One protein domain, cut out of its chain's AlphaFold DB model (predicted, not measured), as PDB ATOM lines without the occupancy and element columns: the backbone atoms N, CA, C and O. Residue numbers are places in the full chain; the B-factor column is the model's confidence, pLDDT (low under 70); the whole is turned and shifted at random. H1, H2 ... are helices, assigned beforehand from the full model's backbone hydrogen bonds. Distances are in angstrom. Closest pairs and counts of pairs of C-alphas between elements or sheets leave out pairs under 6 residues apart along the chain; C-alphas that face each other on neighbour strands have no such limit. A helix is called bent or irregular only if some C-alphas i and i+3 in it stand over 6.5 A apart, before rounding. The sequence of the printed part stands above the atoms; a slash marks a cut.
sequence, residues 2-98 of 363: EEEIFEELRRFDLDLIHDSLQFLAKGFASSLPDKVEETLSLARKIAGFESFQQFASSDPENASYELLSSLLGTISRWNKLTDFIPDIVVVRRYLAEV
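AT A GLANCE: This is residues 2 to 98 of the 363 residues of an uncharacterized protein of bacterium (UniProt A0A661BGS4). A long bent helix, H5, runs most of the length of a rod, with H1 beside its first arm and H2, half of a helical hairpin with H3, packed on both arms. H4 is at one end of the rod and H5b at the other. The printed part has 97 residues with five named helices, H1 to H5 in order, and no named strand: all helix. It is loose, with a radius of gyration of the C-alphas of 15.7 A, and spans 55 by 21 by 20 A.

HOW THE PARTS SIT: Start at H1, residues 2 to 10, and look across to H5, residues 65 to 97. By its hydrogen bonds H5 was assigned as one helix, but it is bent: C-alphas 83 and 86 are 7.5 A apart, and H5a, residues 65 to 83, stands at a steep tilt of 64 degrees to H5b, residues 86 to 97. H1 touches H5a at a shallow tilt of 26 degrees, closest at the C-alphas of Glu 2 and Tyr 65, 5.5 A. H2, residues 14 to 27, touches H5b with residues 24 to 27 alone, closest at the C-alphas of Gly 27 and Val 89, 5.4 A. H3, residues 34 to 47, forms a hairpin with H2, opposite ways at 15 degrees; their closest C-alphas are Leu 14 and Arg 44, 7.0 A. H4, residues 52 to 58, only just touches H1, with 3 pairs of C-alphas within 8 A, the closest Glu 3 and Phe 52, 5.6 A. Every O i to N i+4 pair is within hydrogen-bond range in H1, H2, H3, H4 and H5b; in H5a 14 of 15 are.

IN THESE COORDINATES: Find C-alpha 2 at (27.047, 19.311, -77.341), where H1 begins. H2 and H3 are each 19.9 A long. From C-alpha 65 at (28.828, 14.256, -78.341) H5a runs 27.9 A; H5b runs 17.1 A to C-alpha 97 at (54.381, 18.739, -116.351).

THE WHOLE: The two C-alphas farthest apart, Ser 57 and Val 98, are 55.7 A apart. The printed part has no cut and no long link, and no printed residue is under 70 in pLDDT.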
ATOM      1  N   GLU A   2      27.702  19.584 -76.066       86.19
ATOM      2  CA  GLU A   2      27.047  19.311 -77.341       86.19
ATOM      3  C   GLU A   2      26.437  20.570 -77.968       86.19
ATOM      4  O   GLU A   2      26.640  20.820 -79.149       86.19
ATOM      5  N   GLU A   3      25.759  21.400 -77.168       88.44
ATOM      6  CA  GLU A   3      25.183  22.676 -77.621       88.44
ATOM      7  C   GLU A   3      26.259  23.674 -78.087       88.44
ATOM      8  O   GLU A   3      26.071  24.364 -79.083       88.44
ATOM      9  N   GLU A   4      27.422  23.697 -77.433       91.00
ATOM     10  CA  GLU A   4      28.556  24.539 -77.840       91.00
ATOM     11  C   GLU A   4      29.159  24.061 -79.169       91.00
ATOM     12  O   GLU A   4      29.335  24.860 -80.085       91.00
ATOM     13  N   ILE A   5      29.387  22.750 -79.317       90.56
ATOM     14  CA  ILE A   5      29.879  22.137 -80.564       90.56
ATOM     15  C   ILE A   5      28.894  22.356 -81.720       90.56
ATOM     16  O   ILE A   5      29.311  22.625 -82.846       90.56
ATOM     17  N   PHE A   6      27.590  22.250 -81.451       91.06
ATOM     18  CA  PHE A   6      26.533  22.519 -82.424       91.06
ATOM     19  C   PHE A   6      26.599  23.961 -82.940       91.06
ATOM     20  O   PHE A   6      26.606  24.186 -84.151       91.06
ATOM     21  N   GLU A   7      26.712  24.937 -82.036       92.06
ATOM     22  CA  GLU A   7      26.825  26.346 -82.413       92.06
ATOM     23  C   GLU A   7      28.136  26.652 -83.150       92.06
ATOM     24  O   GLU A   7      28.143  27.462 -84.076       92.06
ATOM     25  N   GLU A   8      29.243  25.986 -82.817       92.94
ATOM     26  CA  GLU A   8      30.484  26.108 -83.589       92.94
ATOM     27  C   GLU A   8      30.363  25.533 -85.002       92.94
ATOM     28  O   GLU A   8      30.820  26.166 -85.954       92.94
ATOM     29  N   LEU A   9      29.716  24.376 -85.170       92.44
ATOM     30  CA  LEU A   9      29.497  23.767 -86.484       92.44
ATOM     31  C   LEU A   9      28.700  24.703 -87.410       92.44
ATOM     32  O   LEU A   9      29.020  24.818 -88.592       92.44
ATOM     33  N   ARG A  10      27.711  25.418 -86.860       93.38
ATOM     34  CA  ARG A  10      26.880  26.395 -87.587       93.38
ATOM     35  C   ARG A  10      27.629  27.638 -88.055       93.38
ATOM     36  O   ARG A  10      27.134  28.338 -88.933       93.38
ATOM     37  N   ARG A  11      28.800  27.935 -87.484       94.38
ATOM     38  CA  ARG A  11      29.615  29.094 -87.888       94.38
ATOM     39  C   ARG A  11      30.392  28.858 -89.179       94.38
ATOM     40  O   ARG A  11      30.883  29.826 -89.751       94.38
ATOM     41  N   PHE A  12      30.548  27.608 -89.610       95.81
ATOM     42  CA  PHE A  12      31.257  27.302 -90.846       95.81
ATOM     43  C   PHE A  12      30.393  27.592 -92.070       95.81
ATOM     44  O   PHE A  12      29.218  27.228 -92.122       95.81
ATOM     45  N   ASP A  13      31.013  28.176 -93.091       96.12
ATOM     46  CA  ASP A  13      30.430  28.267 -94.424       96.12
ATOM     47  C   ASP A  13      30.635  26.928 -95.152       96.12
ATOM     48  O   ASP A  13      31.663  26.672 -95.784       96.12
ATOM     49  N   LEU A  14      29.673  26.019 -94.982       96.62
ATOM     50  CA  LEU A  14      29.750  24.656 -95.516       96.62
ATOM     51  C   LEU A  14      29.717  24.613 -97.051       96.62
ATOM     52  O   LEU A  14      30.247  23.666 -97.636       96.62
ATOM     53  N   ASP A  15      29.123  25.617 -97.695       95.75
ATOM     54  CA  ASP A  15      29.058  25.695 -99.153       95.75
ATOM     55  C   ASP A  15      30.383  26.196 -99.729       95.75
ATOM     56  O   ASP A  15      30.907  25.582-100.656       95.75
ATOM     57  N   LEU A  16      31.023  27.186 -99.094       96.06
ATOM     58  CA  LEU A  16      32.387  27.585 -99.446       96.06
ATOM     59  C   LEU A  16      33.390  26.428 -99.297       96.06
ATOM     60  O   LEU A  16      34.256  26.241-100.159       96.06
ATOM     61  N   ILE A  17      33.292  25.648 -98.214       97.25
ATOM     62  CA  ILE A  17      34.143  24.464 -98.006       97.25
ATOM     63  C   ILE A  17      33.901  23.441 -99.122       97.25
ATOM     64  O   ILE A  17      34.865  22.929 -99.694       97.25
ATOM     65  N   HIS A  18      32.638  23.160 -99.459       97.44
ATOM     66  CA  HIS A  18      32.283  22.242-100.544       97.44
ATOM     67  C   HIS A  18      32.855  22.694-101.891       97.44
ATOM     68  O   HIS A  18      33.568  21.922-102.535       97.44
ATOM     69  N   ASP A  19      32.633  23.952-102.270       97.50
ATOM     70  CA  ASP A  19      33.106  24.524-103.533       97.50
ATOM     71  C   ASP A  19      34.637  24.488-103.630       97.50
ATOM     72  O   ASP A  19      35.204  24.137-104.670       97.50
ATOM     73  N   SER A  20      35.319  24.784-102.522       96.94
ATOM     74  CA  SER A  20      36.777  24.746-102.436       96.94
ATOM     75  C   SER A  20      37.314  23.322-102.609       96.94
ATOM     76  O   SER A  20      38.228  23.093-103.406       96.94
ATOM     77  N   LEU A  21      36.723  22.335-101.927       96.88
ATOM     78  CA  LEU A  21      37.089  20.928-102.099       96.88
ATOM     79  C   LEU A  21      36.769  20.435-103.519       96.88
ATOM     80  O   LEU A  21      37.549  19.679-104.100       96.88
ATOM     81  N   GLN A  22      35.669  20.886-104.124       96.88
ATOM     82  CA  GLN A  22      35.340  20.543-105.505       96.88
ATOM     83  C   GLN A  22      36.361  21.135-106.486       96.88
ATOM     84  O   GLN A  22      36.762  20.466-107.444       96.88
ATOM     85  N   PHE A  23      36.819  22.367-106.253       96.44
ATOM     86  CA  PHE A  23      37.903  22.975-107.021       96.44
ATOM     87  C   PHE A  23      39.208  22.180-106.881       96.44
ATOM     88  O   PHE A  23      39.856  21.897-107.893       96.44
ATOM     89  N   LEU A  24      39.550  21.729-105.667       96.06
ATOM     90  CA  LEU A  24      40.676  20.821-105.441       96.06
ATOM     91  C   LEU A  24      40.523  19.533-106.263       96.06
ATOM     92  O   LEU A  24      41.422  19.191-107.026       96.06
ATOM     93  N   ALA A  25      39.381  18.845-106.179       96.06
ATOM     94  CA  ALA A  25      39.134  17.606-106.921       96.06
ATOM     95  C   ALA A  25      39.260  17.797-108.445       96.06
ATOM     96  O   ALA A  25      39.928  17.006-109.118       96.06
ATOM     97  N   LYS A  26      38.722  18.903-108.983       95.00
ATOM     98  CA  LYS A  26      38.890  19.290-110.395       95.00
ATOM     99  C   LYS A  26      40.358  19.508-110.760       95.00
ATOM    100  O   LYS A  26      40.794  19.018-111.799       95.00
ATOM    101  N   GLY A  27      41.137  20.170-109.902       92.25
ATOM    102  CA  GLY A  27      42.590  20.308-110.068       92.25
ATOM    103  C   GLY A  27      43.325  18.962-110.087       92.25
ATOM    104  O   GLY A  27      44.396  18.834-110.684       92.25
ATOM    105  N   PHE A  28      42.722  17.930-109.496       93.00
ATOM    106  CA  PHE A  28      43.208  16.556-109.541       93.00
ATOM    107  C   PHE A  28      42.683  15.740-110.729       93.00
ATOM    108  O   PHE A  28      43.119  14.602-110.894       93.00
ATOM    109  N   ALA A  29      41.840  16.325-111.586       92.38
ATOM    110  CA  ALA A  29      41.095  15.632-112.637       92.38
ATOM    111  C   ALA A  29      40.268  14.450-112.089       92.38
ATOM    112  O   ALA A  29      40.172  13.399-112.719       92.38
ATOM    113  N   SER A  30      39.689  14.626-110.897       93.06
ATOM    114  CA  SER A  30      38.904  13.624-110.173       93.06
ATOM    115  C   SER A  30      37.598  14.229-109.644       93.06
ATOM    116  O   SER A  30      37.389  15.443-109.696       93.06
ATOM    117  N   SER A  31      36.714  13.383-109.120       94.00
ATOM    118  CA  SER A  31      35.551  13.786-108.327       94.00
ATOM    119  C   SER A  31      35.863  13.778-106.830       94.00
ATOM    120  O   SER A  31      36.855  13.186-106.393       94.00
ATOM    121  N   LEU A  32      35.009  14.444-106.047       93.75
ATOM    122  CA  LEU A  32      35.033  14.330-104.592       93.75
ATOM    123  C   LEU A  32      34.676  12.897-104.162       93.75
ATOM    124  O   LEU A  32      33.793  12.300-104.779       93.75
ATOM    125  N   PRO A  33      35.333  12.342-103.127       93.88
ATOM    126  CA  PRO A  33      34.936  11.060-102.554       93.88
ATOM    127  C   PRO A  33      33.534  11.126-101.931       93.88
ATOM    128  O   PRO A  33      33.226  12.095-101.235       93.88
ATOM    129  N   ASP A  34      32.733  10.067-102.077       93.31
ATOM    130  CA  ASP A  34      31.347  10.003-101.571       93.31
ATOM    131  C   ASP A  34      31.243  10.342-100.077       93.31
ATOM    132  O   ASP A  34      30.381  11.107 -99.651       93.31
ATOM    133  N   LYS A  35      32.208   9.870 -99.280       93.00
ATOM    134  CA  LYS A  35      32.279  10.147 -97.840       93.00
ATOM    135  C   LYS A  35      32.364  11.645 -97.512       93.00
ATOM    136  O   LYS A  35      31.898  12.063 -96.453       93.00
ATOM    137  N   VAL A  36      32.968  12.459 -98.382       94.81
ATOM    138  CA  VAL A  36      33.028  13.920 -98.203       94.81
ATOM    139  C   VAL A  36      31.639  14.525 -98.370       94.81
ATOM    140  O   VAL A  36      31.210  15.305 -97.521       94.81
ATOM    141  N   GLU A  37      30.923  14.118 -99.418       94.88
ATOM    142  CA  GLU A  37      29.557  14.573 -99.694       94.88
ATOM    143  C   GLU A  37      28.588  14.149 -98.585       94.88
ATOM    144  O   GLU A  37      27.810  14.967 -98.096       94.88
ATOM    145  N   GLU A  38      28.687  12.907 -98.107       95.44
ATOM    146  CA  GLU A  38      27.907  12.404 -96.970       95.44
ATOM    147  C   GLU A  38      28.160  13.223 -95.695       95.44
ATOM    148  O   GLU A  38      27.220  13.636 -95.013       95.44
ATOM    149  N   THR A  39      29.431  13.513 -95.394       96.00
ATOM    150  CA  THR A  39      29.826  14.271 -94.196       96.00
ATOM    151  C   THR A  39      29.326  15.717 -94.260       96.00
ATOM    152  O   THR A  39      28.796  16.230 -93.273       96.00
ATOM    153  N   LEU A  40      29.450  16.380 -95.415       96.50
ATOM    154  CA  LEU A  40      28.950  17.744 -95.611       96.50
ATOM    155  C   LEU A  40      27.421  17.795 -95.613       96.50
ATOM    156  O   LEU A  40      26.843  18.723 -95.053       96.50
ATOM    157  N   SER A  41      26.750  16.799 -96.193       95.81
ATOM    158  CA  SER A  41      25.289  16.687 -96.154       95.81
ATOM    159  C   SER A  41      24.777  16.557 -94.718       95.81
ATOM    160  O   SER A  41      23.872  17.292 -94.314       95.81
ATOM    161  N   LEU A  42      25.414  15.702 -93.909       94.75
ATOM    162  CA  LEU A  42      25.105  15.576 -92.487       94.75
ATOM    163  C   LEU A  42      25.350  16.893 -91.738       94.75
ATOM    164  O   LEU A  42      24.476  17.342 -90.999       94.75
ATOM    165  N   ALA A  43      26.490  17.553 -91.966       95.56
ATOM    166  CA  ALA A  43      26.787  18.847 -91.353       95.56
ATOM    167  C   ALA A  43      25.745  19.917 -91.711       95.56
ATOM    168  O   ALA A  43      25.276  20.618 -90.818       95.56
ATOM    169  N   ARG A  44      25.320  20.001 -92.980       95.88
ATOM    170  CA  ARG A  44      24.266  20.929 -93.429       95.88
ATOM    171  C   ARG A  44      22.927  20.631 -92.765       95.88
ATOM    172  O   ARG A  44      22.259  21.554 -92.305       95.88
ATOM    173  N   LYS A  45      22.545  19.351 -92.677       94.31
ATOM    174  CA  LYS A  45      21.317  18.923 -91.995       94.31
ATOM    175  C   LYS A  45      21.319  19.390 -90.540       94.31
ATOM    176  O   LYS A  45      20.330  19.961 -90.096       94.31
ATOM    177  N   ILE A  46      22.419  19.169 -89.819       92.94
ATOM    178  CA  ILE A  46      22.558  19.557 -88.408       92.94
ATOM    179  C   ILE A  46      22.559  21.084 -88.269       92.94
ATOM    180  O   ILE A  46      21.800  21.627 -87.472       92.94
ATOM    181  N   ALA A  47      23.348  21.792 -89.079       92.06
ATOM    182  CA  ALA A  47      23.467  23.246 -89.007       92.06
ATOM    183  C   ALA A  47      22.175  24.002 -89.385       92.06
ATOM    184  O   ALA A  47      22.010  25.163 -89.004       92.06
ATOM    185  N   GLY A  48      21.263  23.348 -90.115       92.25
ATOM    186  CA  GLY A  48      19.967  23.894 -90.518       92.25
ATOM    187  C   GLY A  48      18.905  23.949 -89.413       92.25
ATOM    188  O   GLY A  48      17.871  24.584 -89.613       92.25
ATOM    189  N   PHE A  49      19.129  23.312 -88.258       93.56
ATOM    190  CA  PHE A  49      18.234  23.437 -87.104       93.56
ATOM    191  C   PHE A  49      18.451  24.769 -86.369       93.56
ATOM    192  O   PHE A  49      19.563  25.293 -86.318       93.56
ATOM    193  N   GLU A  50      17.393  25.322 -85.768       91.06
ATOM    194  CA  GLU A  50      17.474  26.614 -85.073       91.06
ATOM    195  C   GLU A  50      18.197  26.504 -83.726       91.06
ATOM    196  O   GLU A  50      18.885  27.446 -83.323       91.06
ATOM    197  N   SER A  51      18.067  25.353 -83.057       92.19
ATOM    198  CA  SER A  51      18.704  25.058 -81.775       92.19
ATOM    199  C   SER A  51      19.082  23.584 -81.627       92.19
ATOM    200  O   SER A  51      18.499  22.697 -82.263       92.19
ATOM    201  N   PHE A  52      20.016  23.307 -80.712       91.31
ATOM    202  CA  PHE A  52      20.421  21.942 -80.382       91.31
ATOM    203  C   PHE A  52      19.245  21.095 -79.874       91.31
ATOM    204  O   PHE A  52      19.128  19.928 -80.235       91.31
ATOM    205  N   GLN A  53      18.328  21.667 -79.084       91.56
ATOM    206  CA  GLN A  53      17.176  20.932 -78.548       91.56
ATOM    207  C   GLN A  53      16.226  20.469 -79.667       91.56
ATOM    208  O   GLN A  53      15.687  19.361 -79.601       91.56
ATOM    209  N   GLN A  54      16.040  21.290 -80.709       92.56
ATOM    210  CA  GLN A  54      15.233  20.938 -81.880       92.56
ATOM    211  C   GLN A  54      15.890  19.813 -82.689       92.56
ATOM    212  O   GLN A  54      15.217  18.851 -83.072       92.56
ATOM    213  N   PHE A  55      17.202  19.916 -82.909       92.62
ATOM    214  CA  PHE A  55      17.991  18.883 -83.573       92.62
ATOM    215  C   PHE A  55      17.939  17.556 -82.803       92.62
ATOM    216  O   PHE A  55      17.512  16.548 -83.360       92.62
ATOM    217  N   ALA A  56      18.270  17.565 -81.510       91.25
ATOM    218  CA  ALA A  56      18.324  16.368 -80.671       91.25
ATOM    219  C   ALA A  56      16.970  15.659 -80.535       91.25
ATOM    220  O   ALA A  56      16.918  14.438 -80.414       91.25
ATOM    221  N   SER A  57      15.866  16.410 -80.594       91.62
ATOM    222  CA  SER A  57      14.515  15.835 -80.603       91.62
ATOM    223  C   SER A  57      14.149  15.200 -81.948       91.62
ATOM    224  O   SER A  57      13.373  14.248 -81.987       91.62
ATOM    225  N   SER A  58      14.674  15.738 -83.052       92.75
ATOM    226  CA  SER A  58      14.354  15.289 -84.413       92.75
ATOM    227  C   SER A  58      15.241  14.132 -84.879       92.75
ATOM    228  O   SER A  58      14.796  13.299 -85.663       92.75
ATOM    229  N   ASP A  59      16.492  14.093 -84.421       89.69
ATOM    230  CA  ASP A  59      17.496  13.106 -84.816       89.69
ATOM    231  C   ASP A  59      18.379  12.702 -83.615       89.69
ATOM    232  O   ASP A  59      19.551  13.082 -83.527       89.69
ATOM    233  N   PRO A  60      17.812  11.960 -82.646       86.88
ATOM    234  CA  PRO A  60      18.501  11.623 -81.401       86.88
ATOM    235  C   PRO A  60      19.715  10.709 -81.612       86.88
ATOM    236  O   PRO A  60      20.654  10.758 -80.821       86.88
ATOM    237  N   GLU A  61      19.726   9.897 -82.675       84.69
ATOM    238  CA  GLU A  61      20.841   8.992 -82.995       84.69
ATOM    239  C   GLU A  61      22.111   9.761 -83.386       84.69
ATOM    240  O   GLU A  61      23.219   9.342 -83.051       84.69
ATOM    241  N   ASN A  62      21.952  10.921 -84.033       85.50
ATOM    242  CA  ASN A  62      23.061  11.777 -84.451       85.50
ATOM    243  C   ASN A  62      23.385  12.903 -83.450       85.50
ATOM    244  O   ASN A  62      24.336  13.656 -83.653       85.50
ATOM    245  N   ALA A  63      22.636  13.022 -82.352       87.44
ATOM    246  CA  ALA A  63      22.832  14.057 -81.335       87.44
ATOM    247  C   ALA A  63      23.847  13.675 -80.240       87.44
ATOM    248  O   ALA A  63      23.824  14.241 -79.146       87.44
ATOM    249  N   SER A  64      24.736  12.715 -80.515       90.81
ATOM    250  CA  SER A  64      25.792  12.303 -79.588       90.81
ATOM    251  C   SER A  64      26.987  13.257 -79.625       90.81
ATOM    252  O   SER A  64      27.365  13.789 -80.675       90.81
ATOM    253  N   TYR A  65      27.617  13.448 -78.465       89.75
ATOM    254  CA  TYR A  65      28.828  14.256 -78.341       89.75
ATOM    255  C   TYR A  65      29.948  13.736 -79.254       89.75
ATOM    256  O   TYR A  65      30.613  14.524 -79.927       89.75
ATOM    257  N   GLU A  66      30.144  12.417 -79.318       92.12
ATOM    258  CA  GLU A  66      31.205  11.792 -80.108       92.12
ATOM    259  C   GLU A  66      31.057  12.080 -81.605       92.12
ATOM    260  O   GLU A  66      32.042  12.428 -82.265       92.12
ATOM    261  N   LEU A  67      29.837  11.968 -82.146       92.50
ATOM    262  CA  LEU A  67      29.584  12.243 -83.557       92.50
ATOM    263  C   LEU A  67      29.780  13.727 -83.865       92.50
ATOM    264  O   LEU A  67      30.501  14.059 -84.806       92.50
ATOM    265  N   LEU A  68      29.187  14.612 -83.059       92.88
ATOM    266  CA  LEU A  68      29.285  16.058 -83.254       92.88
ATOM    267  C   LEU A  68      30.732  16.550 -83.149       92.88
ATOM    268  O   LEU A  68      31.176  17.332 -83.988       92.88
ATOM    269  N   SER A  69      31.495  16.051 -82.174       94.19
ATOM    270  CA  SER A  69      32.912  16.380 -82.008       94.19
ATOM    271  C   SER A  69      33.758  15.887 -83.190       94.19
ATOM    272  O   SER A  69      34.578  16.634 -83.728       94.19
ATOM    273  N   SER A  70      33.525  14.653 -83.653       94.25
ATOM    274  CA  SER A  70      34.200  14.091 -84.832       94.25
ATOM    275  C   SER A  70      33.883  14.880 -86.109       94.25
ATOM    276  O   SER A  70      34.785  15.199 -86.898       94.25
ATOM    277  N   LEU A  71      32.611  15.242 -86.293       95.62
ATOM    278  CA  LEU A  71      32.131  16.022 -87.427       95.62
ATOM    279  C   LEU A  71      32.745  17.422 -87.430       95.62
ATOM    280  O   LEU A  71      33.388  17.794 -88.411       95.62
ATOM    281  N   LEU A  72      32.640  18.151 -86.316       95.50
ATOM    282  CA  LEU A  72      33.250  19.470 -86.139       95.50
ATOM    283  C   LEU A  72      34.758  19.424 -86.402       95.50
ATOM    284  O   LEU A  72      35.290  20.251 -87.141       95.50
ATOM    285  N   GLY A  73      35.452  18.424 -85.853       95.31
ATOM    286  CA  GLY A  73      36.880  18.235 -86.081       95.31
ATOM    287  C   GLY A  73      37.217  18.029 -87.559       95.31
ATOM    288  O   GLY A  73      38.225  18.546 -88.038       95.31
ATOM    289  N   THR A  74      36.381  17.298 -88.296       96.19
ATOM    290  CA  THR A  74      36.561  17.057 -89.736       96.19
ATOM    291  C   THR A  74      36.298  18.315 -90.559       96.19
ATOM    292  O   THR A  74      37.164  18.707 -91.341       96.19
ATOM    293  N   ILE A  75      35.180  19.004 -90.314       97.25
ATOM    294  CA  ILE A  75      34.840  20.271 -90.976       97.25
ATOM    295  C   ILE A  75      35.905  21.336 -90.703       97.25
ATOM    296  O   ILE A  75      36.369  21.986 -91.634       97.25
ATOM    297  N   SER A  76      36.383  21.460 -89.464       95.81
ATOM    298  CA  SER A  76      37.455  22.397 -89.110       95.81
ATOM    299  C   SER A  76      38.755  22.113 -89.874       95.81
ATOM    300  O   SER A  76      39.422  23.040 -90.338       95.81
ATOM    301  N   ARG A  77      39.122  20.833 -90.056       96.06
ATOM    302  CA  ARG A  77      40.301  20.454 -90.853       96.06
ATOM    303  C   ARG A  77      40.127  20.798 -92.333       96.06
ATOM    304  O   ARG A  77      41.076  21.297 -92.931       96.06
ATOM    305  N   TRP A  78      38.947  20.576 -92.911       96.94
ATOM    306  CA  TRP A  78      38.665  20.970 -94.295       96.94
ATOM    307  C   TRP A  78      38.602  22.482 -94.477       96.94
ATOM    308  O   TRP A  78      39.154  22.987 -95.445       96.94
ATOM    309  N   ASN A  79      38.043  23.216 -93.518       95.94
ATOM    310  CA  ASN A  79      38.063  24.674 -93.537       95.94
ATOM    311  C   ASN A  79      39.491  25.229 -93.498       95.94
ATOM    312  O   ASN A  79      39.785  26.213 -94.148       95.94
ATOM    313  N   LYS A  80      40.412  24.604 -92.761       94.69
ATOM    314  CA  LYS A  80      41.833  24.998 -92.815       94.69
ATOM    315  C   LYS A  80      42.497  24.612 -94.133       94.69
ATOM    316  O   LYS A  80      43.442  25.265 -94.553       94.69
ATOM    317  N   LEU A  81      42.043  23.532 -94.772       95.50
ATOM    318  CA  LEU A  81      42.579  23.098 -96.059       95.50
ATOM    319  C   LEU A  81      42.305  24.132 -97.154       95.50
ATOM    320  O   LEU A  81      43.156  24.288 -98.026       95.50
ATOM    321  N   THR A  82      41.169  24.839 -97.107       95.88
ATOM    322  CA  THR A  82      40.782  25.809 -98.148       95.88
ATOM    323  C   THR A  82      41.845  26.873 -98.392       95.88
ATOM    324  O   THR A  82      42.068  27.241 -99.542       95.88
ATOM    325  N   ASP A  83      42.568  27.276 -97.345       95.00
ATOM    326  CA  ASP A  83      43.658  28.256 -97.419       95.00
ATOM    327  C   ASP A  83      44.828  27.788 -98.304       95.00
ATOM    328  O   ASP A  83      45.546  28.605 -98.871       95.00
ATOM    329  N   PHE A  84      45.013  26.472 -98.454       95.88
ATOM    330  CA  PHE A  84      46.131  25.867 -99.185       95.88
ATOM    331  C   PHE A  84      45.742  25.324-100.562       95.88
ATOM    332  O   PHE A  84      46.617  24.997-101.365       95.88
ATOM    333  N   ILE A  85      44.447  25.187-100.857       95.62
ATOM    334  CA  ILE A  85      43.967  24.541-102.087       95.62
ATOM    335  C   ILE A  85      44.541  25.176-103.366       95.62
ATOM    336  O   ILE A  85      44.994  24.411-104.226       95.62
ATOM    337  N   PRO A  86      44.578  26.516-103.526       94.38
ATOM    338  CA  PRO A  86      45.154  27.130-104.721       94.38
ATOM    339  C   PRO A  86      46.607  26.700-104.957       94.38
ATOM    340  O   PRO A  86      46.961  26.300-106.068       94.38
ATOM    341  N   ASP A  87      47.422  26.694-103.900       94.75
ATOM    342  CA  ASP A  87      48.827  26.302-103.972       94.75
ATOM    343  C   ASP A  87      48.976  24.817-104.300       94.75
ATOM    344  O   ASP A  87      49.742  24.459-105.191       94.75
ATOM    345  N   ILE A  88      48.195  23.938-103.661       95.75
ATOM    346  CA  ILE A  88      48.221  22.491-103.934       95.75
ATOM    347  C   ILE A  88      47.951  22.207-105.418       95.75
ATOM    348  O   ILE A  88      48.640  21.384-106.029       95.75
ATOM    349  N   VAL A  89      46.972  22.891-106.019       94.69
ATOM    350  CA  VAL A  89      46.638  22.727-107.443       94.69
ATOM    351  C   VAL A  89      47.796  23.181-108.336       94.69
ATOM    352  O   VAL A  89      48.143  22.481-109.293       94.69
ATOM    353  N   VAL A  90      48.436  24.310-108.016       93.94
ATOM    354  CA  VAL A  90      49.611  24.808-108.751       93.94
ATOM    355  C   VAL A  90      50.779  23.827-108.652       93.94
ATOM    356  O   VAL A  90      51.347  23.452-109.681       93.94
ATOM    357  N   VAL A  91      51.101  23.368-107.439       95.69
ATOM    358  CA  VAL A  91      52.174  22.400-107.175       95.69
ATOM    359  C   VAL A  91      51.943  21.112-107.962       95.69
ATOM    360  O   VAL A  91      52.835  20.646-108.674       95.69
ATOM    361  N   ARG A  92      50.731  20.548-107.886       94.69
ATOM    362  CA  ARG A  92      50.374  19.323-108.611       94.69
ATOM    363  C   ARG A  92      50.580  19.488-110.113       94.69
ATOM    364  O   ARG A  92      51.192  18.619-110.735       94.69
ATOM    365  N   ARG A  93      50.078  20.585-110.694       93.31
ATOM    366  CA  ARG A  93      50.218  20.857-112.130       93.31
ATOM    367  C   ARG A  93      51.688  20.935-112.528       93.31
ATOM    368  O   ARG A  93      52.101  20.253-113.463       93.31
ATOM    369  N   TYR A  94      52.484  21.698-111.782       95.44
ATOM    370  CA  TYR A  94      53.908  21.852-112.062       95.44
ATOM    371  C   TYR A  94      54.641  20.504-112.032       95.44
ATOM    372  O   TYR A  94      55.353  20.157-112.974       95.44
ATOM    373  N   LEU A  95      54.431  19.699-110.983       95.19
ATOM    374  CA  LEU A  95      55.073  18.387-110.844       95.19
ATOM    375  C   LEU A  95      54.630  17.390-111.932       95.19
ATOM    376  O   LEU A  95      55.418  16.543-112.365       95.19
ATOM    377  N   ALA A  96      53.380  17.473-112.396       92.62
ATOM    378  CA  ALA A  96      52.880  16.644-113.490       92.62
ATOM    379  C   ALA A  96      53.562  16.971-114.832       92.62
ATOM    380  O   ALA A  96      53.903  16.058-115.593       92.62
ATOM    381  N   GLU A  97      53.790  18.256-115.102       92.75
ATOM    382  CA  GLU A  97      54.381  18.739-116.351       92.75
ATOM    383  C   GLU A  97      55.909  18.615-116.382       92.75
ATOM    384  O   GLU A  97      56.470  18.274-117.427       92.75
ATOM    385  N   VAL A  98      56.585  18.846-115.251       95.06
ATOM    386  CA  VAL A  98      58.047  18.777-115.177       95.06
ATOM    387  C   VAL A  98      58.544  17.366-115.495       95.06
ATOM    388  O   VAL A  98      58.076  16.366-114.937       95.06
TER     389      VAL A  98